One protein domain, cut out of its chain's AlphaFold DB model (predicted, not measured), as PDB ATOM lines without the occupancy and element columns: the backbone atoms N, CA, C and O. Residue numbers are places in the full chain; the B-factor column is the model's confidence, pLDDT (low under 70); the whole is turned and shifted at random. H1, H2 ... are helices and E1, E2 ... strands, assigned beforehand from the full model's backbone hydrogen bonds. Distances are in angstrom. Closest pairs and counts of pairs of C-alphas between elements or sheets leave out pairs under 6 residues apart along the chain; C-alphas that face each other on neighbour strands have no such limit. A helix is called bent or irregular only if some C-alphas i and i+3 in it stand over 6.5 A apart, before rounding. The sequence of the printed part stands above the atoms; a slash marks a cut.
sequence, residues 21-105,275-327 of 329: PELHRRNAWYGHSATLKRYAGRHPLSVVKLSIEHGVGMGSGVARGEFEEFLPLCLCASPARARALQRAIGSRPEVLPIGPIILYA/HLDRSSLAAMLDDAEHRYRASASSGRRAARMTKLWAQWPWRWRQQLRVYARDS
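What this domain is: This is residues 21 to 105 and 275 to 327 of the 329 residues of an uncharacterized protein of Actinobacteria bacterium SCGC AG-212-D09 (UniProt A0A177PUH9). A small sheet of three short parallel strands forms the core, with H2 packed along one face over E3, H1 beside the edge strand E1, and the long helix H4 packing on E1 and E2 with its residues 284 to 292. After H4 an arm with H5 and H6 swings away from this body; its residues 301 to 307 and 309 to 315 stick out. The printed part has 138 residues, with six named helices and three named strands in the order H1 E1 E2 H2 E3 H3 H4 H5 H6; the sheet's order is E1 E2 E3, and the class is mostly helix. The whole is compact, with a radius of gyration of the C-alphas of 15.4 A, and spans 43 by 36 by 26 A.

How they stand to each other: H1, residues 25 to 39, only grazes the sheet; its closest C-alphas to E1, residues 50 to 52, are those of Asn 27 and Ile 52, 5.6 A apart. E1 is parallel to E2, residues 73 to 76, at 16 degrees, with N 51 and O 73 at 2.9 A, within hydrogen-bond range. H2, residues 79 to 89, is on the sheet at a height of 7.8 A, over E3, residues 94 to 97, and along the strands at 17 degrees to E3 on the local plane; the closest C-alphas of H2 and E3, those of Pro 79 and Pro 97, are 5.3 A apart. With H2 on one face, the sheet and helix make two layers. E2 and E3 are parallel at 31 degrees, with N 74 and O 94 at 2.8 A; E2, H2 and E3 form a strand-helix-strand unit, two parallel neighbour strands with a helix between, and its crossover is right-handed. H3, residues 101 to 104, touches H1, the closest C-alphas being those of Tyr 39 and Tyr 104, 5.9 A apart. H4, residues 278 to 296, only grazes the sheet, and the C-alphas of Leu 50 and Ala 288, the closest of E1 and H4, are 6.3 A apart. H1 and H4 are close but not clearly touching, at a steep tilt of 49 degrees, opposite ways, with the C-alphas of Tyr 39 and Arg 278 closest at 6.2 A. H5, residues 302 to 309, and H6, residues 316 to 326, touch no helix and are not on the sheet. In H2 and H4 every O i to N i+4 pair is within hydrogen-bond range; H1 has 5 of 11, with 8 of 12 O i to N i+3 pairs, H5 has 2 of 4, H6 has 3 of 7, with 4 of 8 O i to N i+3 pairs, and H3 is too short for an O i to N i+4 pair.

Where its parts are: H1 begins at C-alpha 25, (7.064, 32.290, -15.730), and is 19.6 A long; it is irregular, with C-alphas 30 and 33 at 8.6 A. E1 is 6.7 A, E2 10.1 A, H2 15.2 A, E3 10.2 A and H3 5.6 A long. H4 begins at C-alpha 278, (4.621, 55.560, -12.354), and is 27.2 A long. H5 is 11.5 A long and neither bent nor irregular, but only just: C-alphas 302 and 305 are 6.3 A apart. H6 is 16.3 A long and ends at C-alpha 326, (-7.264, 42.375, -27.984).

The domain as a whole: The C-alphas of Arg 87 and Arg 325, the two farthest apart, are 43.6 A apart. Residues 106 to 274 are cut out, and C-alphas 105 and 275 are 12.0 A apart across the cut. The link from E1 to E2, residues 53 to 72, is long. The mean pLDDT of the printed part is 80.6, and residues 296 to 327 are under 70.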
ATOM      1  N   PRO A  21       5.880  36.429 -22.545       74.94
ATOM      2  CA  PRO A  21       7.257  35.985 -22.792       74.94
ATOM      3  C   PRO A  21       8.199  36.082 -21.570       74.94
ATOM      4  O   PRO A  21       9.402  36.283 -21.731       74.94
ATOM      5  N   GLU A  22       7.674  35.986 -20.346       87.62
ATOM      6  CA  GLU A  22       8.448  36.268 -19.129       87.62
ATOM      7  C   GLU A  22       9.621  35.301 -18.918       87.62
ATOM      8  O   GLU A  22       9.472  34.087 -19.075       87.62
ATOM      9  N   LEU A  23      10.780  35.835 -18.497       86.75
ATOM     10  CA  LEU A  23      11.942  35.014 -18.121       86.75
ATOM     11  C   LEU A  23      11.645  34.159 -16.888       86.75
ATOM     12  O   LEU A  23      12.047  33.000 -16.829       86.75
ATOM     13  N   HIS A  24      10.923  34.730 -15.927       90.31
ATOM     14  CA  HIS A  24      10.389  34.018 -14.780       90.31
ATOM     15  C   HIS A  24       8.883  33.831 -14.980       90.31
ATOM     16  O   HIS A  24       8.105  34.774 -14.864       90.31
ATOM     17  N   ARG A  25       8.457  32.605 -15.319       87.00
ATOM     18  CA  ARG A  25       7.064  32.290 -15.730       87.00
ATOM     19  C   ARG A  25       6.013  32.719 -14.711       87.00
ATOM     20  O   ARG A  25       4.870  33.010 -15.053       87.00
ATOM     21  N   ARG A  26       6.423  32.699 -13.457       89.19
ATOM     22  CA  ARG A  26       5.639  32.973 -12.270       89.19
ATOM     23  C   ARG A  26       5.239  34.460 -12.171       89.19
ATOM     24  O   ARG A  26       4.098  34.759 -11.846       89.19
ATOM     25  N   ASN A  27       6.041  35.370 -12.734       93.75
ATOM     26  CA  ASN A  27       5.661  36.781 -12.920       93.75
ATOM     27  C   ASN A  27       4.359  36.989 -13.712       93.75
ATOM     28  O   ASN A  27       3.757  38.052 -13.628       93.75
ATOM     29  N   ALA A  28       3.941  36.034 -14.543       91.25
ATOM     30  CA  ALA A  28       2.710  36.164 -15.316       91.25
ATOM     31  C   ALA A  28       1.460  35.682 -14.560       91.25
ATOM     32  O   ALA A  28       0.341  35.869 -15.048       91.25
ATOM     33  N   TRP A  29       1.628  35.048 -13.398       91.12
ATOM     34  CA  TRP A  29       0.506  34.608 -12.575       91.12
ATOM     35  C   TRP A  29      -0.283  35.823 -12.107       91.12
ATOM     36  O   TRP A  29       0.270  36.910 -11.988       91.12
ATOM     37  N   TYR A  30      -1.594  35.676 -11.956       92.44
ATOM     38  CA  TYR A  30      -2.533  36.723 -11.542       92.44
ATOM     39  C   TYR A  30      -2.407  38.052 -12.323       92.44
ATOM     40  O   TYR A  30      -2.932  39.081 -11.912       92.44
ATOM     41  N   GLY A  31      -1.737  38.045 -13.479       92.69
ATOM     42  CA  GLY A  31      -1.412  39.247 -14.232       92.69
ATOM     43  C   GLY A  31      -0.348  40.146 -13.597       92.69
ATOM     44  O   GLY A  31      -0.292  41.308 -13.984       92.69
ATOM     45  N   HIS A  32       0.503  39.658 -12.682       95.19
ATOM     46  CA  HIS A  32       1.483  40.486 -11.965       95.19
ATOM     47  C   HIS A  32       2.335  41.350 -12.917       95.19
ATOM     48  O   HIS A  32       2.289  42.582 -12.863       95.19
ATOM     49  N   SER A  33       3.054  40.738 -13.862       95.12
ATOM     50  CA  SER A  33       3.892  41.489 -14.804       95.12
ATOM     51  C   SER A  33       3.079  42.350 -15.762       95.12
ATOM     52  O   SER A  33       3.524  43.434 -16.130       95.12
ATOM     53  N   ALA A  34       1.892  41.898 -16.176       94.50
ATOM     54  CA  ALA A  34       1.017  42.669 -17.054       94.50
ATOM     55  C   ALA A  34       0.567  43.973 -16.378       94.50
ATOM     56  O   ALA A  34       0.614  45.032 -17.005       94.50
ATOM     57  N   THR A  35       0.214  43.894 -15.094       95.94
ATOM     58  CA  THR A  35      -0.161  45.030 -14.253       95.94
ATOM     59  C   THR A  35       0.989  46.029 -14.123       95.94
ATOM     60  O   THR A  35       0.813  47.191 -14.487       95.94
ATOM     61  N   LEU A  36       2.183  45.582 -13.709       96.88
ATOM     62  CA  LEU A  36       3.337  46.483 -13.557       96.88
ATOM     63  C   LEU A  36       3.747  47.124 -14.886       96.88
ATOM     64  O   LEU A  36       3.999  48.326 -14.939       96.88
ATOM     65  N   LYS A  37       3.765  46.349 -15.982       95.88
ATOM     66  CA  LYS A  37       4.073  46.870 -17.324       95.88
ATOM     67  C   LYS A  37       3.079  47.948 -17.740       95.88
ATOM     68  O   LYS A  37       3.505  49.012 -18.177       95.88
ATOM     69  N   ARG A  38       1.776  47.698 -17.575       95.69
ATOM     70  CA  ARG A  38       0.731  48.671 -17.920       95.69
ATOM     71  C   ARG A  38       0.869  49.949 -17.096       95.69
ATOM     72  O   ARG A  38       0.849  51.029 -17.678       95.69
ATOM     73  N   TYR A  39       1.054  49.828 -15.781       97.75
ATOM     74  CA  TYR A  39       1.227  50.979 -14.895       97.75
ATOM     75  C   TYR A  39       2.467  51.803 -15.266       97.75
ATOM     76  O   TYR A  39       2.369  53.013 -15.444       97.75
ATOM     77  N   ALA A  40       3.608  51.146 -15.500       97.38
ATOM     78  CA  ALA A  40       4.858  51.788 -15.913       97.38
ATOM     79  C   ALA A  40       4.865  52.285 -17.376       97.38
ATOM     80  O   ALA A  40       5.866  52.836 -17.829       97.38
ATOM     81  N   GLY A  41       3.789  52.092 -18.150       95.69
ATOM     82  CA  GLY A  41       3.736  52.474 -19.566       95.69
ATOM     83  C   GLY A  41       4.634  51.643 -20.487       95.69
ATOM     84  O   GLY A  41       5.058  52.129 -21.533       95.69
ATOM     85  N   ARG A  42       4.959  50.406 -20.108       94.00
ATOM     86  CA  ARG A  42       5.759  49.479 -20.917       94.00
ATOM     87  C   ARG A  42       4.890  48.740 -21.925       94.00
ATOM     88  O   ARG A  42       3.722  48.443 -21.681       94.00
ATOM     89  N   HIS A  43       5.502  48.382 -23.050       91.44
ATOM     90  CA  HIS A  43       4.843  47.583 -24.074       91.44
ATOM     91  C   HIS A  43       4.394  46.220 -23.499       91.44
ATOM     92  O   HIS A  43       5.192  45.563 -22.831       91.44
ATOM     93  N   PRO A  44       3.174  45.717 -23.777       86.50
ATOM     94  CA  PRO A  44       2.669  44.475 -23.170       86.50
ATOM     95  C   PRO A  44       3.567  43.243 -23.384       86.50
ATOM     96  O   PRO A  44       3.655  42.366 -22.518       86.50
ATOM     97  N   LEU A  45       4.260  43.195 -24.527       86.81
ATOM     98  CA  LEU A  45       5.191  42.118 -24.890       86.81
ATOM     99  C   LEU A  45       6.624  42.322 -24.373       86.81
ATOM    100  O   LEU A  45       7.470  41.461 -24.613       86.81
ATOM    101  N   SER A  46       6.926  43.429 -23.685       89.75
ATOM    102  CA  SER A  46       8.230  43.574 -23.037       89.75
ATOM    103  C   SER A  46       8.377  42.530 -21.930       89.75
ATOM    104  O   SER A  46       7.407  42.149 -21.270       89.75
ATOM    105  N   VAL A  47       9.608  42.075 -21.727       91.81
ATOM    106  CA  VAL A  47       9.949  41.047 -20.742       91.81
ATOM    107  C   VAL A  47      10.590  41.724 -19.545       91.81
ATOM    108  O   VAL A  47      11.632  42.356 -19.722       91.81
ATOM    109  N   VAL A  48      10.022  41.572 -18.349       93.56
ATOM    110  CA  VAL A  48      10.639  42.150 -17.147       93.56
ATOM    111  C   VAL A  48      11.850  41.316 -16.718       93.56
ATOM    112  O   VAL A  48      11.852  40.088 -16.839       93.56
ATOM    113  N   LYS A  49      12.916  41.979 -16.258       95.31
ATOM    114  CA  LYS A  49      14.181  41.338 -15.841       95.31
ATOM    115  C   LYS A  49      14.311  41.279 -14.327       95.31
ATOM    116  O   LYS A  49      15.335  41.642 -13.768       95.31
ATOM    117  N   LEU A  50      13.258  40.827 -13.669       95.44
ATOM    118  CA  LEU A  50      13.176  40.689 -12.220       95.44
ATOM    119  C   LEU A  50      12.174  39.594 -11.870       95.44
ATOM    120  O   LEU A  50      11.409  39.176 -12.743       95.44
ATOM    121  N   SER A  51      12.182  39.126 -10.630       95.19
ATOM    122  CA  SER A  51      11.124  38.267 -10.089       95.19
ATOM    123  C   SER A  51      10.139  39.089  -9.254       95.19
ATOM    124  O   SER A  51      10.504  40.128  -8.712       95.19
ATOM    125  N   ILE A  52       8.895  38.628  -9.155       94.69
ATOM    126  CA  ILE A  52       7.825  39.252  -8.370       94.69
ATOM    127  C   ILE A  52       7.269  38.188  -7.425       94.69
ATOM    128  O   ILE A  52       6.912  37.099  -7.879       94.69
ATOM    129  N   GLU A  53       7.181  38.500  -6.135       91.81
ATOM    130  CA  GLU A  53       6.523  37.641  -5.151       91.81
ATOM    131  C   GLU A  53       5.020  37.484  -5.474       91.81
ATOM    132  O   GLU A  53       4.327  38.451  -5.801       91.81
ATOM    133  N   HIS A  54       4.503  36.256  -5.397       85.50
ATOM    134  CA  HIS A  54       3.153  35.871  -5.848       85.50
ATOM    135  C   HIS A  54       2.046  36.332  -4.913       85.50
ATOM    136  O   HIS A  54       0.882  36.400  -5.306       85.50
ATOM    137  N   GLY A  55       2.381  36.575  -3.654       84.62
ATOM    138  CA  GLY A  55       1.430  36.950  -2.628       84.62
ATOM    139  C   GLY A  55       2.133  37.622  -1.467       84.62
ATOM    140  O   GLY A  55       3.354  37.608  -1.365       84.62
ATOM    141  N   VAL A  56       1.344  38.211  -0.581       83.81
ATOM    142  CA  VAL A  56       1.866  38.871   0.612       83.81
ATOM    143  C   VAL A  56       2.325  37.804   1.609       83.81
ATOM    144  O   VAL A  56       1.505  37.144   2.256       83.81
ATOM    145  N   GLY A  57       3.640  37.587   1.685       80.31
ATOM    146  CA  GLY A  57       4.257  36.717   2.683       80.31
ATOM    147  C   GLY A  57       4.227  37.362   4.071       80.31
ATOM    148  O   GLY A  57       4.583  38.526   4.224       80.31
ATOM    149  N   MET A  58       3.834  36.591   5.084       78.06
ATOM    150  CA  MET A  58       3.635  37.042   6.473       78.06
ATOM    151  C   MET A  58       4.622  36.356   7.432       78.06
ATOM    152  O   MET A  58       4.280  35.981   8.547       78.06
ATOM    153  N   GLY A  59       5.829  36.081   6.952       78.69
ATOM    154  CA  GLY A  59       6.822  35.275   7.652       78.69
ATOM    155  C   GLY A  59       8.178  35.350   6.962       78.69
ATOM    156  O   GLY A  59       8.401  36.193   6.087       78.69
ATOM    157  N   SER A  60       9.101  34.471   7.346       79.88
ATOM    158  CA  SER A  60      10.475  34.430   6.819       79.88
ATOM    159  C   SER A  60      10.694  33.390   5.720       79.88
ATOM    160  O   SER A  60      11.708  33.431   5.026       79.88
ATOM    161  N   GLY A  61       9.738  32.484   5.520       79.31
ATOM    162  CA  GLY A  61       9.827  31.415   4.534       79.31
ATOM    163  C   GLY A  61       9.889  31.939   3.102       79.31
ATOM    164  O   GLY A  61       9.279  32.955   2.759       79.31
ATOM    165  N   VAL A  62      10.611  31.212   2.253       81.38
ATOM    166  CA  VAL A  62      10.732  31.477   0.817       81.38
ATOM    167  C   VAL A  62      10.118  30.300   0.077       81.38
ATOM    168  O   VAL A  62      10.592  29.173   0.211       81.38
ATOM    169  N   ALA A  63       9.063  30.547  -0.702       77.12
ATOM    170  CA  ALA A  63       8.470  29.493  -1.514       77.12
ATOM    171  C   ALA A  63       9.487  28.976  -2.539       77.12
ATOM    172  O   ALA A  63      10.237  29.735  -3.162       77.12
ATOM    173  N   ARG A  64       9.494  27.664  -2.771       76.25
ATOM    174  CA  ARG A  64      10.381  27.084  -3.781       76.25
ATOM    175  C   ARG A  64      10.055  27.647  -5.166       76.25
ATOM    176  O   ARG A  64       8.918  27.548  -5.636       76.25
ATOM    177  N   GLY A  65      11.077  28.167  -5.848       80.25
ATOM    178  CA  GLY A  65      10.958  28.724  -7.197       80.25
ATOM    179  C   GLY A  65      10.224  30.063  -7.253       80.25
ATOM    180  O   GLY A  65       9.680  30.387  -8.301       80.25
ATOM    181  N   GLU A  66      10.171  30.796  -6.140       82.81
ATOM    182  CA  GLU A  66       9.609  32.148  -6.073       82.81
ATOM    183  C   GLU A  66      10.464  33.178  -6.819       82.81
ATOM    184  O   GLU A  66       9.941  34.139  -7.376       82.81
ATOM    185  N   PHE A  67      11.779  32.948  -6.880       86.56
ATOM    186  CA  PHE A  67      12.743  33.852  -7.497       86.56
ATOM    187  C   PHE A  67      13.797  33.083  -8.295       86.56
ATOM    188  O   PHE A  67      14.000  31.886  -8.093       86.56
ATOM    189  N   GLU A  68      14.483  33.788  -9.193       85.75
ATOM    190  CA  GLU A  68      15.591  33.244  -9.979       85.75
ATOM    191  C   GLU A  68      16.888  33.984  -9.647       85.75
ATOM    192  O   GLU A  68      16.989  35.189  -9.869       85.75
ATOM    193  N   GLU A  69      17.927  33.266  -9.218       84.75
ATOM    194  CA  GLU A  69      19.239  33.853  -8.882       84.75
ATOM    195  C   GLU A  69      19.885  34.618 -10.051       84.75
ATOM    196  O   GLU A  69      20.689  35.533  -9.862       84.75
ATOM    197  N   PHE A  70      19.560  34.243 -11.293       85.94
ATOM    198  CA  PHE A  70      20.111  34.917 -12.468       85.94
ATOM    199  C   PHE A  70      19.485  36.296 -12.706       85.94
ATOM    200  O   PHE A  70      20.081  37.114 -13.414       85.94
ATOM    201  N   LEU A  71      18.316  36.577 -12.127       92.50
ATOM    202  CA  LEU A  71      17.693  37.891 -12.197       92.50
ATOM    203  C   LEU A  71      18.327  38.824 -11.150       92.50
ATOM    204  O   LEU A  71      18.767  38.365 -10.098       92.50
ATOM    205  N   PRO A  72      18.477  40.122 -11.458       94.31
ATOM    206  CA  PRO A  72      19.119  41.073 -10.558       94.31
ATOM    207  C   PRO A  72      18.249  41.441  -9.355       94.31
ATOM    208  O   PRO A  72      18.788  41.596  -8.264       94.31
ATOM    209  N   LEU A  73      16.933  41.570  -9.558       96.06
ATOM    210  CA  LEU A  73      15.997  42.082  -8.558       96.06
ATOM    211  C   LEU A  73      14.839  41.111  -8.301       96.06
ATOM    212  O   LEU A  73      14.423  40.350  -9.182       96.06
ATOM    213  N   CYS A  74      14.296  41.208  -7.096       95.31
ATOM    214  CA  CYS A  74      13.095  40.551  -6.613       95.31
ATOM    215  C   CYS A  74      12.185  41.604  -5.967       95.31
ATOM    216  O   CYS A  74      12.623  42.326  -5.079       95.31
ATOM    217  N   LEU A  75      10.922  41.677  -6.381       95.88
ATOM    218  CA  LEU A  75       9.949  42.619  -5.825       95.88
ATOM    219  C   LEU A  75       9.028  41.919  -4.824       95.88
ATOM    220  O   LEU A  75       8.525  40.833  -5.116       95.88
ATOM    221  N   CYS A  76       8.772  42.554  -3.681       94.81
ATOM    222  CA  CYS A  76       7.838  42.068  -2.660       94.81
ATOM    223  C   CYS A  76       6.944  43.191  -2.115       94.81
ATOM    224  O   CYS A  76       7.115  44.361  -2.455       94.81
ATOM    225  N   ALA A  77       5.989  42.828  -1.256       93.50
ATOM    226  CA  ALA A  77       5.003  43.769  -0.734       93.50
ATOM    227  C   ALA A  77       5.621  44.801   0.229       93.50
ATOM    228  O   ALA A  77       5.617  45.989  -0.071       93.50
ATOM    229  N   SER A  78       6.214  44.375   1.350       93.25
ATOM    230  CA  SER A  78       6.634  45.304   2.411       93.25
ATOM    231  C   SER A  78       8.140  45.338   2.683       93.25
ATOM    232  O   SER A  78       8.849  44.368   2.391       93.25
ATOM    233  N   PRO A  79       8.660  46.421   3.299       93.69
ATOM    234  CA  PRO A  79      10.051  46.482   3.747       93.69
ATOM    235  C   PRO A  79      10.415  45.374   4.744       93.69
ATOM    236  O   PRO A  79      11.529  44.846   4.711       93.69
ATOM    237  N   ALA A  80       9.482  44.989   5.623       90.69
ATOM    238  CA  ALA A  80       9.678  43.870   6.543       90.69
ATOM    239  C   ALA A  80       9.874  42.556   5.777       90.69
ATOM    240  O   ALA A  80      10.824  41.813   6.052       90.69
ATOM    241  N   ARG A  81       9.045  42.325   4.750       91.94
ATOM    242  CA  ARG A  81       9.171  41.164   3.872       91.94
ATOM    243  C   ARG A  81      10.466  41.192   3.064       91.94
ATOM    244  O   ARG A  81      11.139  40.166   3.002       91.94
ATOM    245  N   ALA A  82      10.876  42.353   2.552       93.94
ATOM    246  CA  ALA A  82      12.143  42.512   1.836       93.94
ATOM    247  C   ALA A  82      13.337  42.092   2.703       93.94
ATOM    248  O   ALA A  82      14.154  41.273   2.287       93.94
ATOM    249  N   ARG A  83      13.389  42.561   3.960       92.69
ATOM    250  CA  ARG A  83      14.432  42.168   4.924       92.69
ATOM    251  C   ARG A  83      14.411  40.677   5.254       92.69
ATOM    252  O   ARG A  83      15.468  40.096   5.501       92.69
ATOM    253  N   ALA A  84      13.232  40.067   5.354       90.62
ATOM    254  CA  ALA A  84      13.100  38.642   5.652       90.62
ATOM    255  C   ALA A  84      13.559  37.778   4.466       90.62
ATOM    256  O   ALA A  84      14.384  36.882   4.640       90.62
ATOM    257  N   LEU A  85      13.098  38.112   3.259       91.12
ATOM    258  CA  LEU A  85      13.497  37.456   2.017       91.12
ATOM    259  C   LEU A  85      14.995  37.605   1.757       91.12
ATOM    260  O   LEU A  85      15.652  36.600   1.507       91.12
ATOM    261  N   GLN A  86      15.554  38.814   1.882       93.19
ATOM    262  CA  GLN A  86      16.983  39.051   1.655       93.19
ATOM    263  C   GLN A  86      17.846  38.199   2.593       93.19
ATOM    264  O   GLN A  86      18.805  37.574   2.151       93.19
ATOM    265  N   ARG A  87      17.471  38.100   3.879       91.31
ATOM    266  CA  ARG A  87      18.160  37.230   4.847       91.31
ATOM    267  C   ARG A  87      18.110  35.754   4.451       91.31
ATOM    268  O   ARG A  87      19.091  35.051   4.654       91.31
ATOM    269  N   ALA A  88      16.991  35.296   3.896       88.06
ATOM    270  CA  ALA A  88      16.812  33.902   3.505       88.06
ATOM    271  C   ALA A  88      17.518  33.542   2.184       88.06
ATOM    272  O   ALA A  88      18.029  32.432   2.058       88.06
ATOM    273  N   ILE A  89      17.554  34.453   1.204       87.12
ATOM    274  CA  ILE A  89      18.124  34.185  -0.132       87.12
ATOM    275  C   ILE A  89      19.596  34.600  -0.274       87.12
ATOM    276  O   ILE A  89      20.243  34.246  -1.258       87.12
ATOM    277  N   GLY A  90      20.150  35.342   0.688       86.94
ATOM    278  CA  GLY A  90      21.542  35.789   0.663       86.94
ATOM    279  C   GLY A  90      21.709  37.117  -0.071       86.94
ATOM    280  O   GLY A  90      21.049  38.088   0.267       86.94
ATOM    281  N   SER A  91      22.626  37.202  -1.037       83.06
ATOM    282  CA  SER A  91      23.001  38.473  -1.685       83.06
ATOM    283  C   SER A  91      22.392  38.698  -3.073       83.06
ATOM    284  O   SER A  91      22.531  39.792  -3.619       83.06
ATOM    285  N   ARG A  92      21.740  37.691  -3.674       85.12
ATOM    286  CA  ARG A  92      21.148  37.813  -5.014       85.12
ATOM    287  C   ARG A  92      19.912  36.914  -5.183       85.12
ATOM    288  O   ARG A  92      20.000  35.737  -4.837       85.12
ATOM    289  N   PRO A  93      18.819  37.398  -5.806       91.81
ATOM    290  CA  PRO A  93      18.568  38.790  -6.214       91.81
ATOM    291  C   PRO A  93      18.536  39.776  -5.032       91.81
ATOM    292  O   PRO A  93      18.375  39.371  -3.883       91.81
ATOM    293  N   GLU A  94      18.706  41.069  -5.313       95.38
ATOM    294  CA  GLU A  94      18.376  42.124  -4.344       95.38
ATOM    295  C   GLU A  94      16.849  42.209  -4.207       95.38
ATOM    296  O   GLU A  94      16.135  42.185  -5.215       95.38
ATOM    297  N   VAL A  95      16.343  42.274  -2.977       95.56
ATOM    298  CA  VAL A  95      14.907  42.300  -2.687       95.56
ATOM    299  C   VAL A  95      14.454  43.715  -2.364       95.56
ATOM    300  O   VAL A  95      14.907  44.305  -1.386       95.56
ATOM    301  N   LEU A  96      13.516  44.235  -3.154       96.19
ATOM    302  CA  LEU A  96      12.991  45.589  -3.016       96.19
ATOM    303  C   LEU A  96      11.477  45.572  -2.747       96.19
ATOM    304  O   LEU A  96      10.738  44.873  -3.449       96.19
ATOM    305  N   PRO A  97      10.992  46.335  -1.753       96.44
ATOM    306  CA  PRO A  97       9.565  46.486  -1.518       96.44
ATOM    307  C   PRO A  97       8.949  47.458  -2.528       96.44
ATOM    308  O   PRO A  97       9.549  48.482  -2.853       96.44
ATOM    309  N   ILE A  98       7.745  47.145  -3.007       96.56
ATOM    310  CA  ILE A  98       6.971  48.012  -3.913       96.56
ATOM    311  C   ILE A  98       5.512  48.185  -3.467       96.56
ATOM    312  O   ILE A  98       4.694  48.713  -4.215       96.56
ATOM    313  N   GLY A  99       5.140  47.680  -2.297       94.69
ATOM    314  CA  GLY A  99       3.750  47.609  -1.872       94.69
ATOM    315  C   GLY A  99       2.946  46.501  -2.556       94.69
ATOM    316  O   GLY A  99       3.459  45.717  -3.367       94.69
ATOM    317  N   PRO A 100       1.656  46.386  -2.214       93.50
ATOM    318  CA  PRO A 100       0.808  45.322  -2.713       93.50
ATOM    319  C   PRO A 100       0.488  45.567  -4.185       93.50
ATOM    320  O   PRO A 100       0.026  46.639  -4.580       93.50
ATOM    321  N   ILE A 101       0.672  44.539  -5.014       95.44
ATOM    322  CA  ILE A 101       0.612  44.719  -6.468       95.44
ATOM    323  C   ILE A 101      -0.743  45.240  -6.980       95.44
ATOM    324  O   ILE A 101      -0.834  45.813  -8.067       95.44
ATOM    325  N   ILE A 102      -1.815  45.033  -6.212       95.75
ATOM    326  CA  ILE A 102      -3.158  45.463  -6.593       95.75
ATOM    327  C   ILE A 102      -3.263  46.986  -6.759       95.75
ATOM    328  O   ILE A 102      -4.048  47.442  -7.589       95.75
ATOM    329  N   LEU A 103      -2.429  47.768  -6.059       95.38
ATOM    330  CA  LEU A 103      -2.405  49.230  -6.179       95.38
ATOM    331  C   LEU A 103      -1.952  49.702  -7.566       95.38
ATOM    332  O   LEU A 103      -2.361  50.770  -8.021       95.38
ATOM    333  N   TYR A 104      -1.191  48.873  -8.282       96.88
ATOM    334  CA  TYR A 104      -0.754  49.134  -9.655       96.88
ATOM    335  C   TYR A 104      -1.805  48.749 -10.707       96.88
ATOM    336  O   TYR A 104      -1.671  49.106 -11.881       96.88
ATOM    337  N   ALA A 105      -2.848  48.002 -10.334       95.94
ATOM    338  CA  ALA A 105      -3.918  47.624 -11.251       95.94
ATOM    339  C   ALA A 105      -4.926  48.763 -11.403       95.94
ATOM    340  O   ALA A 105      -5.254  49.422 -10.431       95.94
ATOM    341  N   HIS A 275       4.412  51.898  -1.956       94.94
ATOM    342  CA  HIS A 275       3.850  52.055  -3.299       94.94
ATOM    343  C   HIS A 275       4.633  53.085  -4.119       94.94
ATOM    344  O   HIS A 275       4.868  54.210  -3.680       94.94
ATOM    345  N   LEU A 276       4.994  52.715  -5.347       96.94
ATOM    346  CA  LEU A 276       5.753  53.569  -6.249       96.94
ATOM    347  C   LEU A 276       4.832  54.298  -7.226       96.94
ATOM    348  O   LEU A 276       3.934  53.720  -7.852       96.94
ATOM    349  N   ASP A 277       5.119  55.577  -7.449       97.31
ATOM    350  CA  ASP A 277       4.550  56.292  -8.583       97.31
ATOM    351  C   ASP A 277       5.008  55.669  -9.922       97.31
ATOM    352  O   ASP A 277       5.903  54.819 -10.002       97.31
ATOM    353  N   ARG A 278       4.362  56.091 -11.011       97.38
ATOM    354  CA  ARG A 278       4.621  55.560 -12.354       97.38
ATOM    355  C   ARG A 278       6.075  55.730 -12.804       97.38
ATOM    356  O   ARG A 278       6.616  54.799 -13.401       97.38
ATOM    357  N   SER A 279       6.682  56.890 -12.563       97.88
ATOM    358  CA  SER A 279       8.076  57.168 -12.933       97.88
ATOM    359  C   SER A 279       9.053  56.324 -12.123       97.88
ATOM    360  O   SER A 279       9.957  55.727 -12.701       97.88
ATOM    361  N   SER A 280       8.827  56.206 -10.817       97.94
ATOM    362  CA  SER A 280       9.651  55.433  -9.890       97.94
ATOM    363  C   SER A 280       9.619  53.940 -10.225       97.94
ATOM    364  O   SER A 280      10.675  53.312 -10.351       97.94
ATOM    365  N   LEU A 281       8.433  53.372 -10.490       97.81
ATOM    366  CA  LEU A 281       8.333  51.987 -10.964       97.81
ATOM    367  C   LEU A 281       9.012  51.818 -12.330       97.81
ATOM    368  O   LEU A 281       9.725  50.840 -12.550       97.81
ATOM    369  N   ALA A 282       8.809  52.754 -13.264       97.81
ATOM    370  CA  ALA A 282       9.440  52.681 -14.578       97.81
ATOM    371  C   ALA A 282      10.972  52.690 -14.476       97.81
ATOM    372  O   ALA A 282      11.601  51.844 -15.113       97.81
ATOM    373  N   ALA A 283      11.547  53.565 -13.650       97.81
ATOM    374  CA  ALA A 283      12.985  53.640 -13.403       97.81
ATOM    375  C   ALA A 283      13.527  52.341 -12.787       97.81
ATOM    376  O   ALA A 283      14.555  51.835 -13.231       97.81
ATOM    377  N   MET A 284      12.799  51.742 -11.840       97.50
ATOM    378  CA  MET A 284      13.160  50.443 -11.262       97.50
ATOM    379  C   MET A 284      13.195  49.323 -12.315       97.50
ATOM    380  O   MET A 284      14.091  48.477 -12.300       97.50
ATOM    381  N   LEU A 285      12.249  49.313 -13.262       96.94
ATOM    382  CA  LEU A 285      12.263  48.348 -14.366       96.94
ATOM    383  C   LEU A 285      13.453  48.561 -15.318       96.94
ATOM    384  O   LEU A 285      14.004  47.577 -15.817       96.94
ATOM    385  N   ASP A 286      13.854  49.812 -15.563       97.06
ATOM    386  CA  ASP A 286      15.035  50.126 -16.382       97.06
ATOM    387  C   ASP A 286      16.338  49.731 -15.679       97.06
ATOM    388  O   ASP A 286      17.222  49.152 -16.315       97.06
ATOM    389  N   ASP A 287      16.443  49.966 -14.369       96.81
ATOM    390  CA  ASP A 287      17.578  49.521 -13.555       96.81
ATOM    391  C   ASP A 287      17.708  47.988 -13.577       96.81
ATOM    392  O   ASP A 287      18.785  47.447 -13.847       96.81
ATOM    393  N   ALA A 288      16.595  47.263 -13.425       95.81
ATOM    394  CA  ALA A 288      16.575  45.806 -13.562       95.81
ATOM    395  C   ALA A 288      17.098  45.344 -14.936       95.81
ATOM    396  O   ALA A 288      17.917  44.425 -15.023       95.81
ATOM    397  N   GLU A 289      16.658  45.982 -16.026       95.12
ATOM    398  CA  GLU A 289      17.142  45.689 -17.382       95.12
ATOM    399  C   GLU A 289      18.644  45.987 -17.517       95.12
ATOM    400  O   GLU A 289      19.389  45.161 -18.059       95.12
ATOM    401  N   HIS A 290      19.110  47.125 -16.997       95.12
ATOM    402  CA  HIS A 290      20.517  47.521 -17.034       95.12
ATOM    403  C   HIS A 290      21.407  46.521 -16.284       95.12
ATOM    404  O   HIS A 290      22.351  45.971 -16.864       95.12
ATOM    405  N   ARG A 291      21.065  46.196 -15.030       93.88
ATOM    406  CA  ARG A 291      21.790  45.213 -14.204       93.88
ATOM    407  C   ARG A 291      21.782  43.822 -14.828       93.88
ATOM    408  O   ARG A 291      22.800  43.125 -14.824       93.88
ATOM    409  N   TYR A 292      20.655  43.420 -15.416       91.94
ATOM    410  CA  TYR A 292      20.563  42.153 -16.137       91.94
ATOM    411  C   TYR A 292      21.548  42.111 -17.314       91.94
ATOM    412  O   TYR A 292      22.313  41.148 -17.427       91.94
ATOM    413  N   ARG A 293      21.606  43.168 -18.141       89.88
ATOM    414  CA  ARG A 293      22.553  43.275 -19.269       89.88
ATOM    415  C   ARG A 293      24.012  43.292 -18.815       89.88
ATOM    416  O   ARG A 293      24.817  42.562 -19.392       89.88
ATOM    417  N   ALA A 294      24.340  44.042 -17.764       88.00
ATOM    418  CA  ALA A 294      25.691  44.089 -17.201       88.00
ATOM    419  C   ALA A 294      26.141  42.724 -16.643       88.00
ATOM    420  O   ALA A 294      27.294  42.317 -16.782       88.00
ATOM    421  N   SER A 295      25.215  41.946 -16.073       80.62
ATOM    422  CA  SER A 295      25.508  40.576 -15.633       80.62
ATOM    423  C   SER A 295      25.608  39.560 -16.783       80.62
ATOM    424  O   SER A 295      26.132  38.462 -16.598       80.62
ATOM    425  N   ALA A 296      25.124  39.909 -17.980       66.25
ATOM    426  CA  ALA A 296      25.168  39.057 -19.166       66.25
ATOM    427  C   ALA A 296      26.467  39.214 -19.978       66.25
ATOM    428  O   ALA A 296      26.888  38.251 -20.622       66.25
ATOM    429  N   SER A 297      27.115  40.384 -19.934       57.03
ATOM    430  CA  SER A 297      28.415  40.637 -20.580       57.03
ATOM    431  C   SER A 297      29.593  39.939 -19.886       57.03
ATOM    432  O   SER A 297      30.660  39.811 -20.474       57.03
ATOM    433  N   SER A 298      29.394  39.395 -18.682       58.75
ATOM    434  CA  SER A 298      30.396  38.654 -17.896       58.75
ATOM    435  C   SER A 298      30.452  37.136 -18.202       58.75
ATOM    436  O   SER A 298      30.807  36.328 -17.347       58.75
ATOM    437  N   GLY A 299      30.106  36.717 -19.429       49.47
ATOM    438  CA  GLY A 299      30.467  35.399 -19.995       49.47
ATOM    439  C   GLY A 299      29.539  34.201 -19.719       49.47
ATOM    440  O   GLY A 299      29.705  33.147 -20.326       49.47
ATOM    441  N   ARG A 300      28.505  34.320 -18.875       53.69
ATOM    442  CA  ARG A 300      27.668  33.168 -18.449       53.69
ATOM    443  C   ARG A 300      26.481  32.805 -19.369       53.69
ATOM    444  O   ARG A 300      25.689  31.924 -19.029       53.69
ATOM    445  N   ARG A 301      26.322  33.459 -20.530       57.09
ATOM    446  CA  ARG A 301      25.086  33.384 -21.346       57.09
ATOM    447  C   ARG A 301      24.998  32.201 -22.323       57.09
ATOM    448  O   ARG A 301      23.910  31.644 -22.473       57.09
ATOM    449  N   ALA A 302      26.088  31.800 -22.980       43.62
ATOM    450  CA  ALA A 302      26.005  30.925 -24.161       43.62
ATOM    451  C   ALA A 302      25.423  29.525 -23.876       43.62
ATOM    452  O   ALA A 302      24.715  28.971 -24.709       43.62
ATOM    453  N   ALA A 303      25.634  28.969 -22.680       46.66
ATOM    454  CA  ALA A 303      25.181  27.614 -22.357       46.66
ATOM    455  C   ALA A 303      23.708  27.523 -21.895       46.66
ATOM    456  O   ALA A 303      23.077  26.476 -22.037       46.66
ATOM    457  N   ARG A 304      23.134  28.597 -21.326       51.62
ATOM    458  CA  ARG A 304      21.815  28.542 -20.652       51.62
ATOM    459  C   ARG A 304      20.653  29.054 -21.502       51.62
ATOM    460  O   ARG A 304      19.557  28.504 -21.407       51.62
ATOM    461  N   MET A 305      20.878  30.041 -22.371       43.31
ATOM    462  CA  MET A 305      19.824  30.522 -23.275       43.31
ATOM    463  C   MET A 305      19.421  29.480 -24.323       43.31
ATOM    464  O   MET A 305      18.236  29.352 -24.618       43.31
ATOM    465  N   THR A 306      20.366  28.667 -24.790       40.44
ATOM    466  CA  THR A 306      20.122  27.534 -25.696       40.44
ATOM    467  C   THR A 306      19.173  26.507 -25.069       40.44
ATOM    468  O   THR A 306      18.319  25.949 -25.752       40.44
ATOM    469  N   LYS A 307      19.235  26.329 -23.742       43.16
ATOM    470  CA  LYS A 307      18.364  25.417 -22.982       43.16
ATOM    471  C   LYS A 307      16.931  25.942 -22.817       43.16
ATOM    472  O   LYS A 307      15.997  25.149 -22.858       43.16
ATOM    473  N   LEU A 308      16.752  27.257 -22.646       45.19
ATOM    474  CA  LEU A 308      15.434  27.906 -22.520       45.19
ATOM    475  C   LEU A 308      14.733  28.078 -23.877       45.19
ATOM    476  O   LEU A 308      13.524  27.891 -23.971       45.19
ATOM    477  N   TRP A 309      15.484  28.386 -24.940       41.19
ATOM    478  CA  TRP A 309      14.939  28.535 -26.295       41.19
ATOM    479  C   TRP A 309      14.546  27.195 -26.929       41.19
ATOM    480  O   TRP A 309      13.543  27.137 -27.636       41.19
ATOM    481  N   ALA A 310      15.260  26.107 -26.619       41.91
ATOM    482  CA  ALA A 310      14.909  24.756 -27.066       41.91
ATOM    483  C   ALA A 310      13.599  24.215 -26.455       41.91
ATOM    484  O   ALA A 310      13.031  23.257 -26.970       41.91
ATOM    485  N   GLN A 311      13.096  24.825 -25.375       42.78
ATOM    486  CA  GLN A 311      11.855  24.419 -24.705       42.78
ATOM    487  C   GLN A 311      10.614  25.179 -25.198       42.78
ATOM    488  O   GLN A 311       9.529  24.972 -24.658       42.78
ATOM    489  N   TRP A 312      10.743  26.057 -26.202       42.59
ATOM    490  CA  TRP A 312       9.641  26.881 -26.704       42.59
ATOM    491  C   TRP A 312       8.975  26.238 -27.935       42.59
ATOM    492  O   TRP A 312       9.581  26.204 -29.006       42.59
ATOM    493  N   PRO A 313       7.718  25.754 -27.860       44.41
ATOM    494  CA  PRO A 313       7.069  25.165 -29.029       44.41
ATOM    495  C   PRO A 313       6.749  26.213 -30.113       44.41
ATOM    496  O   PRO A 313       6.322  27.332 -29.828       44.41
ATOM    497  N   TRP A 314       6.852  25.820 -31.384       41.84
ATOM    498  CA  TRP A 314       6.469  26.605 -32.575       41.84
ATOM    499  C   TRP A 314       5.097  27.304 -32.452       41.84
ATOM    500  O   TRP A 314       4.922  28.436 -32.904       41.84
ATOM    501  N   ARG A 315       4.113  26.646 -31.814       38.78
ATOM    502  CA  ARG A 315       2.690  27.059 -31.812       38.78
ATOM    503  C   ARG A 315       2.430  28.376 -31.070       38.78
ATOM    504  O   ARG A 315       1.456  29.066 -31.358       38.78
ATOM    505  N   TRP A 316       3.336  28.776 -30.185       46.28
ATOM    506  CA  TRP A 316       3.212  29.990 -29.377       46.28
ATOM    507  C   TRP A 316       3.475  31.278 -30.173       46.28
ATOM    508  O   TRP A 316       2.976  32.341 -29.805       46.28
ATOM    509  N   ARG A 317       4.173  31.192 -31.317       43.56
ATOM    510  CA  ARG A 317       4.425  32.346 -32.201       43.56
ATOM    511  C   ARG A 317       3.165  32.843 -32.922       43.56
ATOM    512  O   ARG A 317       3.091  34.020 -33.261       43.56
ATOM    513  N   GLN A 318       2.166  31.981 -33.129       40.34
ATOM    514  CA  GLN A 318       0.892  32.359 -33.757       40.34
ATOM    515  C   GLN A 318      -0.115  32.954 -32.754       40.34
ATOM    516  O   GLN A 318      -0.833  33.887 -33.106       40.34
ATOM    517  N   GLN A 319      -0.120  32.507 -31.492       41.41
ATOM    518  CA  GLN A 319      -1.018  33.034 -30.445       41.41
ATOM    519  C   GLN A 319      -0.684  34.477 -30.017       41.41
ATOM    520  O   GLN A 319      -1.589  35.237 -29.675       41.41
ATOM    521  N   LEU A 320       0.582  34.900 -30.133       40.88
ATOM    522  CA  LEU A 320       1.007  36.290 -29.899       40.88
ATOM    523  C   LEU A 320       0.318  37.305 -30.836       40.88
ATOM    524  O   LEU A 320       0.149  38.463 -30.456       40.88
ATOM    525  N   ARG A 321      -0.131  36.884 -32.031       39.31
ATOM    526  CA  ARG A 321      -0.848  37.753 -32.985       39.31
ATOM    527  C   ARG A 321      -2.302  38.024 -32.591       39.31
ATOM    528  O   ARG A 321      -2.843  39.046 -32.994       39.31
ATOM    529  N   VAL A 322      -2.920  37.136 -31.810       43.19
ATOM    530  CA  VAL A 322      -4.295  37.315 -31.309       43.19
ATOM    531  C   VAL A 322      -4.299  38.268 -30.112       43.19
ATOM    532  O   VAL A 322      -5.078  39.210 -30.079       43.19
ATOM    533  N   TYR A 323      -3.336  38.127 -29.194       38.34
ATOM    534  CA  TYR A 323      -3.223  39.000 -28.017       38.34
ATOM    535  C   TYR A 323      -2.954  40.475 -28.365       38.34
ATOM    536  O   TYR A 323      -3.470  41.370 -27.702       38.34
ATOM    537  N   ALA A 324      -2.179  40.743 -29.421       38.59
ATOM    538  CA  ALA A 324      -1.917  42.104 -29.899       38.59
ATOM    539  C   ALA A 324      -3.162  42.803 -30.484       38.59
ATOM    540  O   ALA A 324      -3.191  44.026 -30.542       38.59
ATOM    541  N   ARG A 325      -4.189  42.046 -30.902       38.56
ATOM    542  CA  ARG A 325      -5.462  42.610 -31.381       38.56
ATOM    543  C   ARG A 325      -6.403  42.964 -30.228       38.56
ATOM    544  O   ARG A 325      -7.052  43.997 -30.291       38.56
ATOM    545  N   ASP A 326      -6.389  42.178 -29.154       38.50
ATOM    546  CA  ASP A 326      -7.264  42.375 -27.984       38.50
ATOM    547  C   ASP A 326      -6.717  43.385 -26.953       38.50
ATOM    548  O   ASP A 326      -7.385  43.678 -25.968       38.50
ATOM    549  N   SER A 327      -5.487  43.886 -27.125       35.94
ATOM    550  CA  SER A 327      -4.837  44.834 -26.195       35.94
ATOM    551  C   SER A 327      -4.857  46.294 -26.667       35.94
ATOM    552  O   SER A 327      -4.290  47.157 -25.996       35.94
TER     553      SER A 327